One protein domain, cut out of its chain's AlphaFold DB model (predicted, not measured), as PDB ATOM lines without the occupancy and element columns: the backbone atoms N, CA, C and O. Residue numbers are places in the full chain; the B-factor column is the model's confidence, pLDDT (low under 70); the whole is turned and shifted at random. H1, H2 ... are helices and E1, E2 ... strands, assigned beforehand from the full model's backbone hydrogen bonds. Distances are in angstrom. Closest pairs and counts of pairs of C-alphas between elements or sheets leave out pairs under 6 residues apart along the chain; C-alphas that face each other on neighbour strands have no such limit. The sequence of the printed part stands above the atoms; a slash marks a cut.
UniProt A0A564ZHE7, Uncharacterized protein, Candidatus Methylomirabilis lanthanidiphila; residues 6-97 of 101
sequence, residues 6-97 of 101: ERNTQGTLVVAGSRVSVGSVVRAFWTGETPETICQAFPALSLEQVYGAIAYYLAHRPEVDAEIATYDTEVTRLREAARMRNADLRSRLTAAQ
ATOM      1  N   GLU A   6     137.958 190.276 150.429       96.44
ATOM      2  CA  GLU A   6     137.281 189.724 149.258       96.44
ATOM      3  C   GLU A   6     137.904 188.381 148.859       96.44
ATOM      4  O   GLU A   6     138.988 188.020 149.321       96.44
ATOM      5  N   ARG A   7     137.223 187.612 148.003       95.56
ATOM      6  CA  ARG A   7     137.810 186.414 147.387       95.56
ATOM      7  C   ARG A   7     138.352 186.772 146.010       95.56
ATOM      8  O   ARG A   7     137.643 187.358 145.196       95.56
ATOM      9  N   ASN A   8     139.602 186.405 145.745       94.25
ATOM     10  CA  ASN A   8     140.189 186.579 144.419       94.25
ATOM     11  C   ASN A   8     139.630 185.543 143.416       94.25
ATOM     12  O   ASN A   8     138.846 184.660 143.766       94.25
ATOM     13  N   THR A   9     140.075 185.602 142.158       92.88
ATOM     14  CA  THR A   9     139.652 184.664 141.096       92.88
ATOM     15  C   THR A   9     140.017 183.200 141.360       92.88
ATOM     16  O   THR A   9     139.474 182.310 140.714       92.88
ATOM     17  N   GLN A  10     140.922 182.939 142.305       88.88
ATOM     18  CA  GLN A  10     141.331 181.604 142.744       88.88
ATOM     19  C   GLN A  10     140.578 181.152 144.007       88.88
ATOM     20  O   GLN A  10     140.875 180.092 144.553       88.88
ATOM     21  N   GLY A  11     139.615 181.946 144.486       91.88
ATOM     22  CA  GLY A  11     138.817 181.661 145.676       91.88
ATOM     23  C   GLY A  11     139.513 181.963 147.005       91.88
ATOM     24  O   GLY A  11     138.910 181.728 148.046       91.88
ATOM     25  N   THR A  12     140.736 182.499 147.006       92.94
ATOM     26  CA  THR A  12     141.494 182.809 148.231       92.94
ATOM     27  C   THR A  12     141.027 184.117 148.858       92.94
ATOM     28  O   THR A  12     140.859 185.108 148.142       92.94
ATOM     29  N   LEU A  13     140.890 184.147 150.188       96.19
ATOM     30  CA  LEU A  13     140.665 185.389 150.934       96.19
ATOM     31  C   LEU A  13     141.866 186.342 150.809       96.19
ATOM     32  O   LEU A  13     142.979 186.050 151.263       96.19
ATOM     33  N   VAL A  14     141.625 187.513 150.224       97.50
ATOM     34  CA  VAL A  14     142.591 188.606 150.068       97.50
ATOM     35  C   VAL A  14     142.058 189.887 150.697       97.50
ATOM     36  O   VAL A  14     140.851 190.077 150.840       97.50
ATOM     37  N   VAL A  15     142.970 190.768 151.096       97.81
ATOM     38  CA  VAL A  15     142.610 192.112 151.548       97.81
ATOM     39  C   VAL A  15     142.079 192.897 150.349       97.81
ATOM     40  O   VAL A  15     142.717 192.912 149.297       97.81
ATOM     41  N   ALA A  16     140.914 193.525 150.498       96.50
ATOM     42  CA  ALA A  16     140.194 194.147 149.392       96.50
ATOM     43  C   ALA A  16     141.042 195.202 148.673       96.50
ATOM     44  O   ALA A  16     141.636 196.074 149.314       96.50
ATOM     45  N   GLY A  17     141.105 195.117 147.342       94.62
ATOM     46  CA  GLY A  17     141.938 196.004 146.526       94.62
ATOM     47  C   GLY A  17     143.436 195.673 146.556       94.62
ATOM     48  O   GLY A  17     144.250 196.465 146.082       94.62
ATOM     49  N   SER A  18     143.818 194.510 147.089       95.75
ATOM     50  CA  SER A  18     145.201 194.042 147.181       95.75
ATOM     51  C   SER A  18     145.333 192.578 146.754       95.75
ATOM     52  O   SER A  18     144.369 191.823 146.671       95.75
ATOM     53  N   ARG A  19     146.570 192.150 146.479       95.62
ATOM     54  CA  ARG A  19     146.911 190.727 146.283       95.62
ATOM     55  C   ARG A  19     147.413 190.059 147.562       95.62
ATOM     56  O   ARG A  19     147.793 188.891 147.530       95.62
ATOM     57  N   VAL A  20     147.480 190.800 148.667       96.81
ATOM     58  CA  VAL A  20     147.922 190.271 149.957       96.81
ATOM     59  C   VAL A  20     146.819 189.381 150.520       96.81
ATOM     60  O   VAL A  20     145.681 189.820 150.682       96.81
ATOM     61  N   SER A  21     147.146 188.122 150.805       96.88
ATOM     62  CA  SER A  21     146.191 187.197 151.411       96.88
ATOM     63  C   SER A  21     145.911 187.571 152.863       96.88
ATOM     64  O   SER A  21     146.809 187.991 153.601       96.88
ATOM     65  N   VAL A  22     144.671 187.347 153.301       97.69
ATOM     66  CA  VAL A  22     144.290 187.525 154.711       97.69
ATOM     67  C   VAL A  22     145.138 186.620 155.605       97.69
ATOM     68  O   VAL A  22     145.612 187.058 156.647       97.69
ATOM     69  N   GLY A  23     145.434 185.396 155.158       96.94
ATOM     70  CA  GLY A  23     146.286 184.464 155.900       96.94
ATOM     71  C   GLY A  23     147.704 184.977 156.174       96.94
ATOM     72  O   GLY A  23     148.293 184.622 157.191       96.94
ATOM     73  N   SER A  24     148.273 185.826 155.312       97.12
ATOM     74  CA  SER A  24     149.583 186.445 155.575       97.12
ATOM     75  C   SER A  24     149.509 187.504 156.676       97.12
ATOM     76  O   SER A  24     150.357 187.509 157.564       97.12
ATOM     77  N   VAL A  25     148.467 188.342 156.667       98.12
ATOM     78  CA  VAL A  25     148.206 189.328 157.732       98.12
ATOM     79  C   VAL A  25     147.944 188.624 159.067       98.12
ATOM     80  O   VAL A  25     148.521 188.989 160.087       98.12
ATOM     81  N   VAL A  26     147.120 187.575 159.055       98.12
ATOM     82  CA  VAL A  26     146.762 186.799 160.252       98.12
ATOM     83  C   VAL A  26     147.975 186.105 160.866       98.12
ATOM     84  O   VAL A  26     148.143 186.142 162.080       98.12
ATOM     85  N   ARG A  27     148.860 185.520 160.051       97.56
ATOM     86  CA  ARG A  27     150.085 184.890 160.563       97.56
ATOM     87  C   ARG A  27     151.025 185.885 161.239       97.56
ATOM     88  O   ARG A  27     151.546 185.563 162.299       97.56
ATOM     89  N   ALA A  28     151.193 187.079 160.673       97.94
ATOM     90  CA  ALA A  28     151.982 188.137 161.306       97.94
ATOM     91  C   ALA A  28     151.330 188.627 162.617       97.94
ATOM     92  O   ALA A  28     151.997 188.850 163.626       97.94
ATOM     93  N   PHE A  29     149.997 188.701 162.651       98.06
ATOM     94  CA  PHE A  29     149.265 188.999 163.881       98.06
ATOM     95  C   PHE A  29     149.460 187.914 164.957       98.06
ATOM     96  O   PHE A  29     149.667 188.235 166.126       98.06
ATOM     97  N   TRP A  30     149.463 186.628 164.588       97.81
ATOM     98  CA  TRP A  30     149.739 185.530 165.525       97.81
ATOM     99  C   TRP A  30     151.152 185.555 166.101       97.81
ATOM    100  O   TRP A  30     151.340 185.144 167.245       97.81
ATOM    101  N   THR A  31     152.141 186.045 165.349       97.31
ATOM    102  CA  THR A  31     153.514 186.208 165.850       97.31
ATOM    103  C   THR A  31     153.674 187.419 166.775       97.31
ATOM    104  O   THR A  31     154.772 187.660 167.270       97.31
ATOM    105  N   GLY A  32     152.589 188.150 167.057       97.44
ATOM    106  CA  GLY A  32     152.575 189.289 167.971       97.44
ATOM    107  C   GLY A  32     152.993 190.606 167.321       97.44
ATOM    108  O   GLY A  32     153.263 191.571 168.037       97.44
ATOM    109  N   GLU A  33     153.055 190.671 165.989       98.06
ATOM    110  CA  GLU A  33     153.309 191.936 165.305       98.06
ATOM    111  C   GLU A  33     152.131 192.897 165.492       98.06
ATOM    112  O   GLU A  33     150.959 192.509 165.441       98.06
ATOM    113  N   THR A  34     152.442 194.178 165.693       98.31
ATOM    114  CA  THR A  34     151.408 195.214 165.745       98.31
ATOM    115  C   THR A  34     150.873 195.497 164.336       98.31
ATOM    116  O   THR A  34     151.597 195.307 163.354       98.31
ATOM    117  N   PRO A  35     149.633 195.995 164.197       98.25
ATOM    118  CA  PRO A  35     149.070 196.382 162.901       98.25
ATOM    119  C   PRO A  35     149.961 197.341 162.093       98.25
ATOM    120  O   PRO A  35     150.025 197.242 160.872       98.25
ATOM    121  N   GLU A  36     150.695 198.236 162.756       98.31
ATOM    122  CA  GLU A  36     151.641 199.158 162.123       98.31
ATOM    123  C   GLU A  36     152.849 198.427 161.534       98.31
ATOM    124  O   GLU A  36     153.224 198.693 160.394       98.31
ATOM    125  N   THR A  37     153.428 197.478 162.273       98.31
ATOM    126  CA  THR A  37     154.535 196.640 161.784       98.31
ATOM    127  C   THR A  37     154.084 195.777 160.609       98.31
ATOM    128  O   THR A  37     154.756 195.724 159.580       98.31
ATOM    129  N   ILE A  38     152.884 195.197 160.698       98.31
ATOM    130  CA  ILE A  38     152.279 194.432 159.604       98.31
ATOM    131  C   ILE A  38     152.075 195.326 158.371       98.31
ATOM    132  O   ILE A  38     152.394 194.930 157.251       98.31
ATOM    133  N   CYS A  39     151.589 196.557 158.555       98.25
ATOM    134  CA  CYS A  39     151.427 197.522 157.467       98.25
ATOM    135  C   CYS A  39     152.766 197.865 156.795       98.25
ATOM    136  O   CYS A  39     152.827 197.979 155.573       98.25
ATOM    137  N   GLN A  40     153.850 197.982 157.567       97.81
ATOM    138  CA  GLN A  40     155.196 198.195 157.027       97.81
ATOM    139  C   GLN A  40     155.700 196.981 156.232       97.81
ATOM    140  O   GLN A  40     156.338 197.152 155.193       97.81
ATOM    141  N   ALA A  41     155.382 195.761 156.679       97.00
ATOM    142  CA  ALA A  41     155.720 194.524 155.974       97.00
ATOM    143  C   ALA A  41     154.931 194.339 154.662       97.00
ATOM    144  O   ALA A  41     155.404 193.666 153.743       97.00
ATOM    145  N   PHE A  42     153.758 194.973 154.540       96.75
ATOM    146  CA  PHE A  42     152.912 194.934 153.346       96.75
ATOM    147  C   PHE A  42     152.629 196.343 152.790       96.75
ATOM    148  O   PHE A  42     151.504 196.824 152.915       96.75
ATOM    149  N   PRO A  43     153.576 196.976 152.064       94.50
ATOM    150  CA  PRO A  43     153.416 198.344 151.544       94.50
ATOM    151  C   PRO A  43     152.235 198.558 150.582       94.50
ATOM    152  O   PRO A  43     151.895 199.691 150.259       94.50
ATOM    153  N   ALA A  44     151.627 197.474 150.088       96.06
ATOM    154  CA  ALA A  44     150.414 197.513 149.274       96.06
ATOM    155  C   ALA A  44     149.126 197.702 150.099       96.06
ATOM    156  O   ALA A  44     148.053 197.804 149.510       96.06
ATOM    157  N   LEU A  45     149.212 197.686 151.432       97.75
ATOM    158  CA  LEU A  45     148.086 197.856 152.344       97.75
ATOM    159  C   LEU A  45     148.175 199.198 153.064       97.75
ATOM    160  O   LEU A  45     149.250 199.626 153.482       97.75
ATOM    161  N   SER A  46     147.026 199.834 153.265       97.75
ATOM    162  CA  SER A  46     146.886 200.900 154.248       97.75
ATOM    163  C   SER A  46     146.756 200.319 155.657       97.75
ATOM    164  O   SER A  46     146.314 199.182 155.849       97.75
ATOM    165  N   LEU A  47     147.069 201.130 156.669       97.88
ATOM    166  CA  LEU A  47     146.871 200.742 158.066       97.88
ATOM    167  C   LEU A  47     145.401 200.384 158.347       97.88
ATOM    168  O   LEU A  47     145.120 199.412 159.044       97.88
ATOM    169  N   GLU A  48     144.462 201.117 157.742       97.56
ATOM    170  CA  GLU A  48     143.025 200.828 157.817       97.56
ATOM    171  C   GLU A  48     142.698 199.426 157.286       97.56
ATOM    172  O   GLU A  48     141.984 198.668 157.940       97.56
ATOM    173  N   GLN A  49     143.256 199.049 156.132       98.06
ATOM    174  CA  GLN A  49     143.061 197.721 155.551       98.06
ATOM    175  C   GLN A  49     143.637 196.611 156.438       98.06
ATOM    176  O   GLN A  49     143.019 195.554 156.558       98.06
ATOM    177  N   VAL A  50     144.780 196.846 157.094       98.25
ATOM    178  CA  VAL A  50     145.356 195.884 158.048       98.25
ATOM    179  C   VAL A  50     144.425 195.682 159.241       98.25
ATOM    180  O   VAL A  50     144.080 194.543 159.561       98.25
ATOM    181  N   TYR A  51     143.952 196.766 159.863       98.25
ATOM    182  CA  TYR A  51     142.974 196.672 160.950       98.25
ATOM    183  C   TYR A  51     141.683 195.985 160.507       98.25
ATOM    184  O   TYR A  51     141.166 195.131 161.224       98.25
ATOM    185  N   GLY A  52     141.185 196.313 159.317       97.75
ATOM    186  CA  GLY A  52     139.995 195.701 158.742       97.75
ATOM    187  C   GLY A  52     140.141 194.195 158.514       97.75
ATOM    188  O   GLY A  52     139.235 193.430 158.845       97.75
ATOM    189  N   ALA A  53     141.297 193.749 158.020       97.94
ATOM    190  CA  ALA A  53     141.606 192.332 157.847       97.94
ATOM    191  C   ALA A  53     141.707 191.594 159.194       97.94
ATOM    192  O   ALA A  53     141.168 190.495 159.332       97.94
ATOM    193  N   ILE A  54     142.332 192.207 160.207       98.19
ATOM    194  CA  ILE A  54     142.389 191.650 161.567       98.19
ATOM    195  C   ILE A  54     140.980 191.567 162.164       98.19
ATOM    196  O   ILE A  54     140.602 190.525 162.690       98.19
ATOM    197  N   ALA A  55     140.164 192.614 162.040       98.19
ATOM    198  CA  ALA A  55     138.784 192.608 162.522       98.19
ATOM    199  C   ALA A  55     137.944 191.512 161.846       98.19
ATOM    200  O   ALA A  55     137.220 190.783 162.527       98.19
ATOM    201  N   TYR A  56     138.090 191.343 160.526       97.56
ATOM    202  CA  TYR A  56     137.449 190.255 159.790       97.56
ATOM    203  C   TYR A  56     137.879 188.888 160.327       97.56
ATOM    204  O   TYR A  56     137.023 188.047 160.602       97.56
ATOM    205  N   TYR A  57     139.185 188.684 160.526       97.88
ATOM    206  CA  TYR A  57     139.720 187.455 161.104       97.88
ATOM    207  C   TYR A  57     139.121 187.165 162.480       97.88
ATOM    208  O   TYR A  57     138.625 186.068 162.710       97.88
ATOM    209  N   LEU A  58     139.111 188.149 163.383       97.50
ATOM    210  CA  LEU A  58     138.572 187.993 164.734       97.50
ATOM    211  C   LEU A  58     137.089 187.591 164.732       97.50
ATOM    212  O   LEU A  58     136.680 186.796 165.577       97.50
ATOM    213  N   ALA A  59     136.308 188.101 163.776       97.81
ATOM    214  CA  ALA A  59     134.896 187.763 163.613       97.81
ATOM    215  C   ALA A  59     134.656 186.378 162.973       97.81
ATOM    216  O   ALA A  59     133.620 185.771 163.233       97.81
ATOM    217  N   HIS A  60     135.603 185.859 162.183       96.81
ATOM    218  CA  HIS A  60     135.455 184.620 161.399       96.81
ATOM    219  C   HIS A  60     136.557 183.591 161.690       96.81
ATOM    220  O   HIS A  60     136.893 182.778 160.827       96.81
ATOM    221  N   ARG A  61     137.131 183.613 162.903       96.81
ATOM    222  CA  ARG A  61     138.311 182.808 163.275       96.81
ATOM    223  C   ARG A  61     138.235 181.349 162.813       96.81
ATOM    224  O   ARG A  61     139.141 180.950 162.094       96.81
ATOM    225  N   PRO A  62     137.169 180.575 163.110       97.44
ATOM    226  CA  PRO A  62     137.150 179.156 162.757       97.44
ATOM    227  C   PRO A  62     137.237 178.898 161.246       97.44
ATOM    228  O   PRO A  62     137.889 177.949 160.822       97.44
ATOM    229  N   GLU A  63     136.595 179.743 160.432       95.19
ATOM    230  CA  GLU A  63     136.617 179.623 158.970       95.19
ATOM    231  C   GLU A  63     138.005 179.962 158.419       95.19
ATOM    232  O   GLU A  63     138.572 179.208 157.628       95.19
ATOM    233  N   VAL A  64     138.574 181.083 158.867       95.88
ATOM    234  CA  VAL A  64     139.872 181.558 158.380       95.88
ATOM    235  C   VAL A  64     141.006 180.642 158.845       95.88
ATOM    236  O   VAL A  64     141.898 180.342 158.054       95.88
ATOM    237  N   ASP A  65     140.957 180.145 160.085       97.44
ATOM    238  CA  ASP A  65     141.916 179.168 160.615       97.44
ATOM    239  C   ASP A  65     141.919 177.891 159.757       97.44
ATOM    240  O   ASP A  65     142.983 177.382 159.394       97.44
ATOM    241  N   ALA A  66     140.733 177.395 159.380       96.06
ATOM    242  CA  ALA A  66     140.598 176.221 158.523       96.06
ATOM    243  C   ALA A  66     141.161 176.466 157.114       96.06
ATOM    244  O   ALA A  66     141.912 175.631 156.606       96.06
ATOM    245  N   GLU A  67     140.863 177.617 156.500       94.06
ATOM    246  CA  GLU A  67     141.385 177.973 155.171       94.06
ATOM    247  C   GLU A  67     142.922 178.079 155.180       94.06
ATOM    248  O   GLU A  67     143.588 177.546 154.286       94.06
ATOM    249  N   ILE A  68     143.500 178.689 156.223       95.00
ATOM    250  CA  ILE A  68     144.955 178.769 156.424       95.00
ATOM    251  C   ILE A  68     145.566 177.365 156.554       95.00
ATOM    252  O   ILE A  68     146.546 177.059 155.871       95.00
ATOM    253  N   ALA A  69     144.981 176.493 157.379       95.25
ATOM    254  CA  ALA A  69     145.482 175.135 157.595       95.25
ATOM    255  C   ALA A  69     145.424 174.271 156.323       95.25
ATOM    256  O   ALA A  69     146.372 173.537 156.014       95.25
ATOM    257  N   THR A  70     144.336 174.372 155.552       93.69
ATOM    258  CA  THR A  70     144.214 173.695 154.254       93.69
ATOM    259  C   THR A  70     145.288 174.178 153.283       93.69
ATOM    260  O   THR A  70     145.959 173.355 152.656       93.69
ATOM    261  N   TYR A  71     145.498 175.494 153.191       90.00
ATOM    262  CA  TYR A  71     146.524 176.067 152.325       90.00
ATOM    263  C   TYR A  71     147.933 175.577 152.695       90.00
ATOM    264  O   TYR A  71     148.687 175.140 151.823       90.00
ATOM    265  N   ASP A  72     148.282 175.584 153.982       89.94
ATOM    266  CA  ASP A  72     149.609 175.169 154.454       89.94
ATOM    267  C   ASP A  72     149.875 173.675 154.215       89.94
ATOM    268  O   ASP A  72     150.992 173.281 153.850       89.94
ATOM    269  N   THR A  73     148.837 172.847 154.340       92.44
ATOM    270  CA  THR A  73     148.898 171.415 154.019       92.44
ATOM    271  C   THR A  73     149.189 171.196 152.533       92.44
ATOM    272  O   THR A  73     150.098 170.439 152.181       92.44
ATOM    273  N   GLU A  74     148.473 171.896 151.652       91.00
ATOM    274  CA  GLU A  74     148.652 171.758 150.205       91.00
ATOM    275  C   GLU A  74     150.024 172.268 149.749       91.00
ATOM    276  O   GLU A  74     150.732 171.599 148.992       91.00
ATOM    277  N   VAL A  75     150.473 173.410 150.279       88.50
ATOM    278  CA  VAL A  75     151.820 173.936 150.007       88.50
ATOM    279  C   VAL A  75     152.899 172.946 150.447       88.50
ATOM    280  O   VAL A  75     153.882 172.744 149.726       88.50
ATOM    281  N   THR A  76     152.733 172.311 151.606       91.69
ATOM    282  CA  THR A  76     153.672 171.296 152.104       91.69
ATOM    283  C   THR A  76     153.718 170.090 151.170       91.69
ATOM    284  O   THR A  76     154.802 169.717 150.711       91.69
ATOM    285  N   ARG A  77     152.554 169.560 150.783       93.44
ATOM    286  CA  ARG A  77     152.431 168.438 149.845       93.44
ATOM    287  C   ARG A  77     153.099 168.726 148.500       93.44
ATOM    288  O   ARG A  77     153.870 167.906 147.997       93.44
ATOM    289  N   LEU A  78     152.840 169.895 147.916       91.50
ATOM    290  CA  LEU A  78     153.430 170.296 146.635       91.50
ATOM    291  C   LEU A  78     154.955 170.432 146.732       91.50
ATOM    292  O   LEU A  78     155.678 170.002 145.828       91.50
ATOM    293  N   ARG A  79     155.464 170.981 147.843       89.88
ATOM    294  CA  ARG A  79     156.909 171.079 148.105       89.88
ATOM    295  C   ARG A  79     157.558 169.702 148.209       89.88
ATOM    296  O   ARG A  79     158.633 169.499 147.648       89.88
ATOM    297  N   GLU A  80     156.931 168.754 148.897       91.31
ATOM    298  CA  GLU A  80     157.424 167.377 149.008       91.31
ATOM    299  C   GLU A  80     157.433 166.656 147.659       91.31
ATOM    300  O   GLU A  80     158.459 166.096 147.269       91.31
ATOM    301  N   ALA A  81     156.344 166.751 146.892       90.56
ATOM    302  CA  ALA A  81     156.265 166.182 145.549       90.56
ATOM    303  C   ALA A  81     157.358 166.740 144.621       90.56
ATOM    304  O   ALA A  81     158.032 165.986 143.913       90.56
ATOM    305  N   ALA A  82     157.590 168.056 144.664       89.12
ATOM    306  CA  ALA A  82     158.653 168.695 143.897       89.12
ATOM    307  C   ALA A  82     160.050 168.211 144.323       89.12
ATOM    308  O   ALA A  82     160.893 167.948 143.462       89.12
ATOM    309  N   ARG A  83     160.302 168.052 145.631       87.75
ATOM    310  CA  ARG A  83     161.573 167.510 146.151       87.75
ATOM    311  C   ARG A  83     161.822 166.090 145.658       87.75
ATOM    312  O   ARG A  83     162.911 165.826 145.154       87.75
ATOM    313  N   MET A  84     160.825 165.210 145.745       85.12
ATOM    314  CA  MET A  84     160.939 163.823 145.279       85.12
ATOM    315  C   MET A  84     161.227 163.753 143.779       85.12
ATOM    316  O   MET A  84     162.156 163.066 143.360       85.12
ATOM    317  N   ARG A  85     160.500 164.533 142.968       86.12
ATOM    318  CA  ARG A  85     160.732 164.589 141.519       86.12
ATOM    319  C   ARG A  85     162.136 165.089 141.178       86.12
ATOM    320  O   ARG A  85     162.796 164.524 140.316       86.12
ATOM    321  N   ASN A  86     162.616 166.121 141.869       87.06
ATOM    322  CA  ASN A  86     163.967 166.639 141.657       87.06
ATOM    323  C   ASN A  86     165.057 165.649 142.098       87.06
ATOM    324  O   ASN A  86     166.120 165.610 141.482       87.06
ATOM    325  N   ALA A  87     164.815 164.854 143.144       85.88
ATOM    326  CA  ALA A  87     165.737 163.808 143.582       85.88
ATOM    327  C   ALA A  87     165.851 162.674 142.549       85.88
ATOM    328  O   ALA A  87     166.965 162.268 142.220       85.88
ATOM    329  N   ASP A  88     164.726 162.230 141.978       86.12
ATOM    330  CA  ASP A  88     164.712 161.241 140.890       86.12
ATOM    331  C   ASP A  88     165.470 161.748 139.653       86.12
ATOM    332  O   ASP A  88     166.365 161.071 139.142       86.12
ATOM    333  N   LEU A  89     165.199 162.990 139.229       80.31
ATOM    334  CA  LEU A  89     165.907 163.618 138.110       80.31
ATOM    335  C   LEU A  89     167.418 163.701 138.359       80.31
ATOM    336  O   LEU A  89     168.205 163.386 137.466       80.31
ATOM    337  N   ARG A  90     167.839 164.084 139.573       75.25
ATOM    338  CA  ARG A  90     169.260 164.115 139.958       75.25
ATOM    339  C   ARG A  90     169.902 162.731 139.887       75.25
ATOM    340  O   ARG A  90     170.976 162.612 139.310       75.25
ATOM    341  N   SER A  91     169.235 161.702 140.409       81.19
ATOM    342  CA  SER A  91     169.728 160.318 140.378       81.19
ATOM    343  C   SER A  91     169.942 159.816 138.945       81.19
ATOM    344  O   SER A  91     171.003 159.284 138.613       81.19
ATOM    345  N   ARG A  92     168.974 160.076 138.051       79.62
ATOM    346  CA  ARG A  92     169.063 159.718 136.627       79.62
ATOM    347  C   ARG A  92     170.214 160.421 135.909       79.62
ATOM    348  O   ARG A  92     170.899 159.787 135.115       79.62
ATOM    349  N   LEU A  93     170.443 161.704 136.195       83.88
ATOM    350  CA  LEU A  93     171.555 162.462 135.609       83.88
ATOM    351  C   LEU A  93     172.919 161.928 136.064       83.88
ATOM    352  O   LEU A  93     173.818 161.811 135.237       83.88
ATOM    353  N   THR A  94     173.068 161.562 137.342       80.06
ATOM    354  CA  THR A  94     174.309 160.963 137.859       80.06
ATOM    355  C   THR A  94     174.564 159.576 137.261       80.06
ATOM    356  O   THR A  94     175.694 159.278 136.889       80.06
ATOM    357  N   ALA A  95     173.528 158.743 137.113       77.81
ATOM    358  CA  ALA A  95     173.646 157.410 136.513       77.81
ATOM    359  C   ALA A  95     173.903 157.439 134.994       77.81
ATOM    360  O   ALA A  95     174.550 156.542 134.461       77.81
ATOM    361  N   ALA A  96     173.405 158.461 134.292       74.12
ATOM    362  CA  ALA A  96     173.579 158.627 132.850       74.12
ATOM    363  C   ALA A  96     174.880 159.348 132.463       74.12
ATOM    364  O   ALA A  96     175.102 159.585 131.278       74.12
ATOM    365  N   GLN A  97     175.729 159.726 133.425       66.94
ATOM    366  CA  GLN A  97     176.998 160.381 133.137       66.94
ATOM    367  C   GLN A  97     178.033 159.309 132.748       66.94
ATOM    368  O   GLN A  97     178.478 158.563 133.622       66.94
TER     369      GLN A  97
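This is residues 6 to 97 of the 101 residues of an uncharacterized protein of Candidatus Methylomirabilis lanthanidiphila (UniProt A0A564ZHE7). A small compact head of three short crossed helices, H1, H2 and H3, with the short strand E1 beside H1 and H3, bears one long helix, H4, whose far part sticks out as an arm, residues 73 to 97 standing free. The printed part has 92 residues, with E1, H1, H2, H3 and H4 in that order, and is mostly helix. The whole is only just loose, close to extended, with a radius of gyration of the C-alphas of 18.0 A; the spans are 58 by 27 by 26 A, and the arm makes the length.

E1 is residues 13 to 15, beginning at C-alpha 13 (140.665, 185.389, 150.934), 7.0 A long. H1 is residues 22 to 30, 12.3 A; H2 is residues 35 to 41, 9.8 A; H3 is residues 47 to 59, 18.5 A. H4 is residues 61 to 95, 51.1 A, ending at C-alpha 95 (173.646, 157.410, 136.513).

E1 pairs with no named strand, but residues 6 to 7 pair antiparallel with its residues 13 to 14. The closest C-alphas of E1 and H1, Val 14 and Val 22, are 5.1 A apart. H1 and H2 touch, closest at C-alphas 28 and 38, 6.5 A, at a steep tilt of 63 degrees, opposite ways. H1 and H3 touch, closest at C-alphas 22 and 53, 6.3 A, about perpendicular at 85 degrees. H3 touches H2 with residues 47 to 51 alone, closest at C-alphas 47 and 39, 5.6 A. H4 is close but not clearly touching H1, with C-alphas 68 and 23 closest at 5.9 A. H2 and H4 are apart. In H1, H2, H3 and H4 every O i to N i+4 pair is within hydrogen-bond range.

The C-alphas of Ala 59 and Gln 97, the two farthest apart, are 58.7 A apart. The printed part has no cut and no long link. Without residues 73 to 97 the body spans 27 by 25 by 21 A. Mean pLDDT of the printed part is 93.4; residue 97 is under 70.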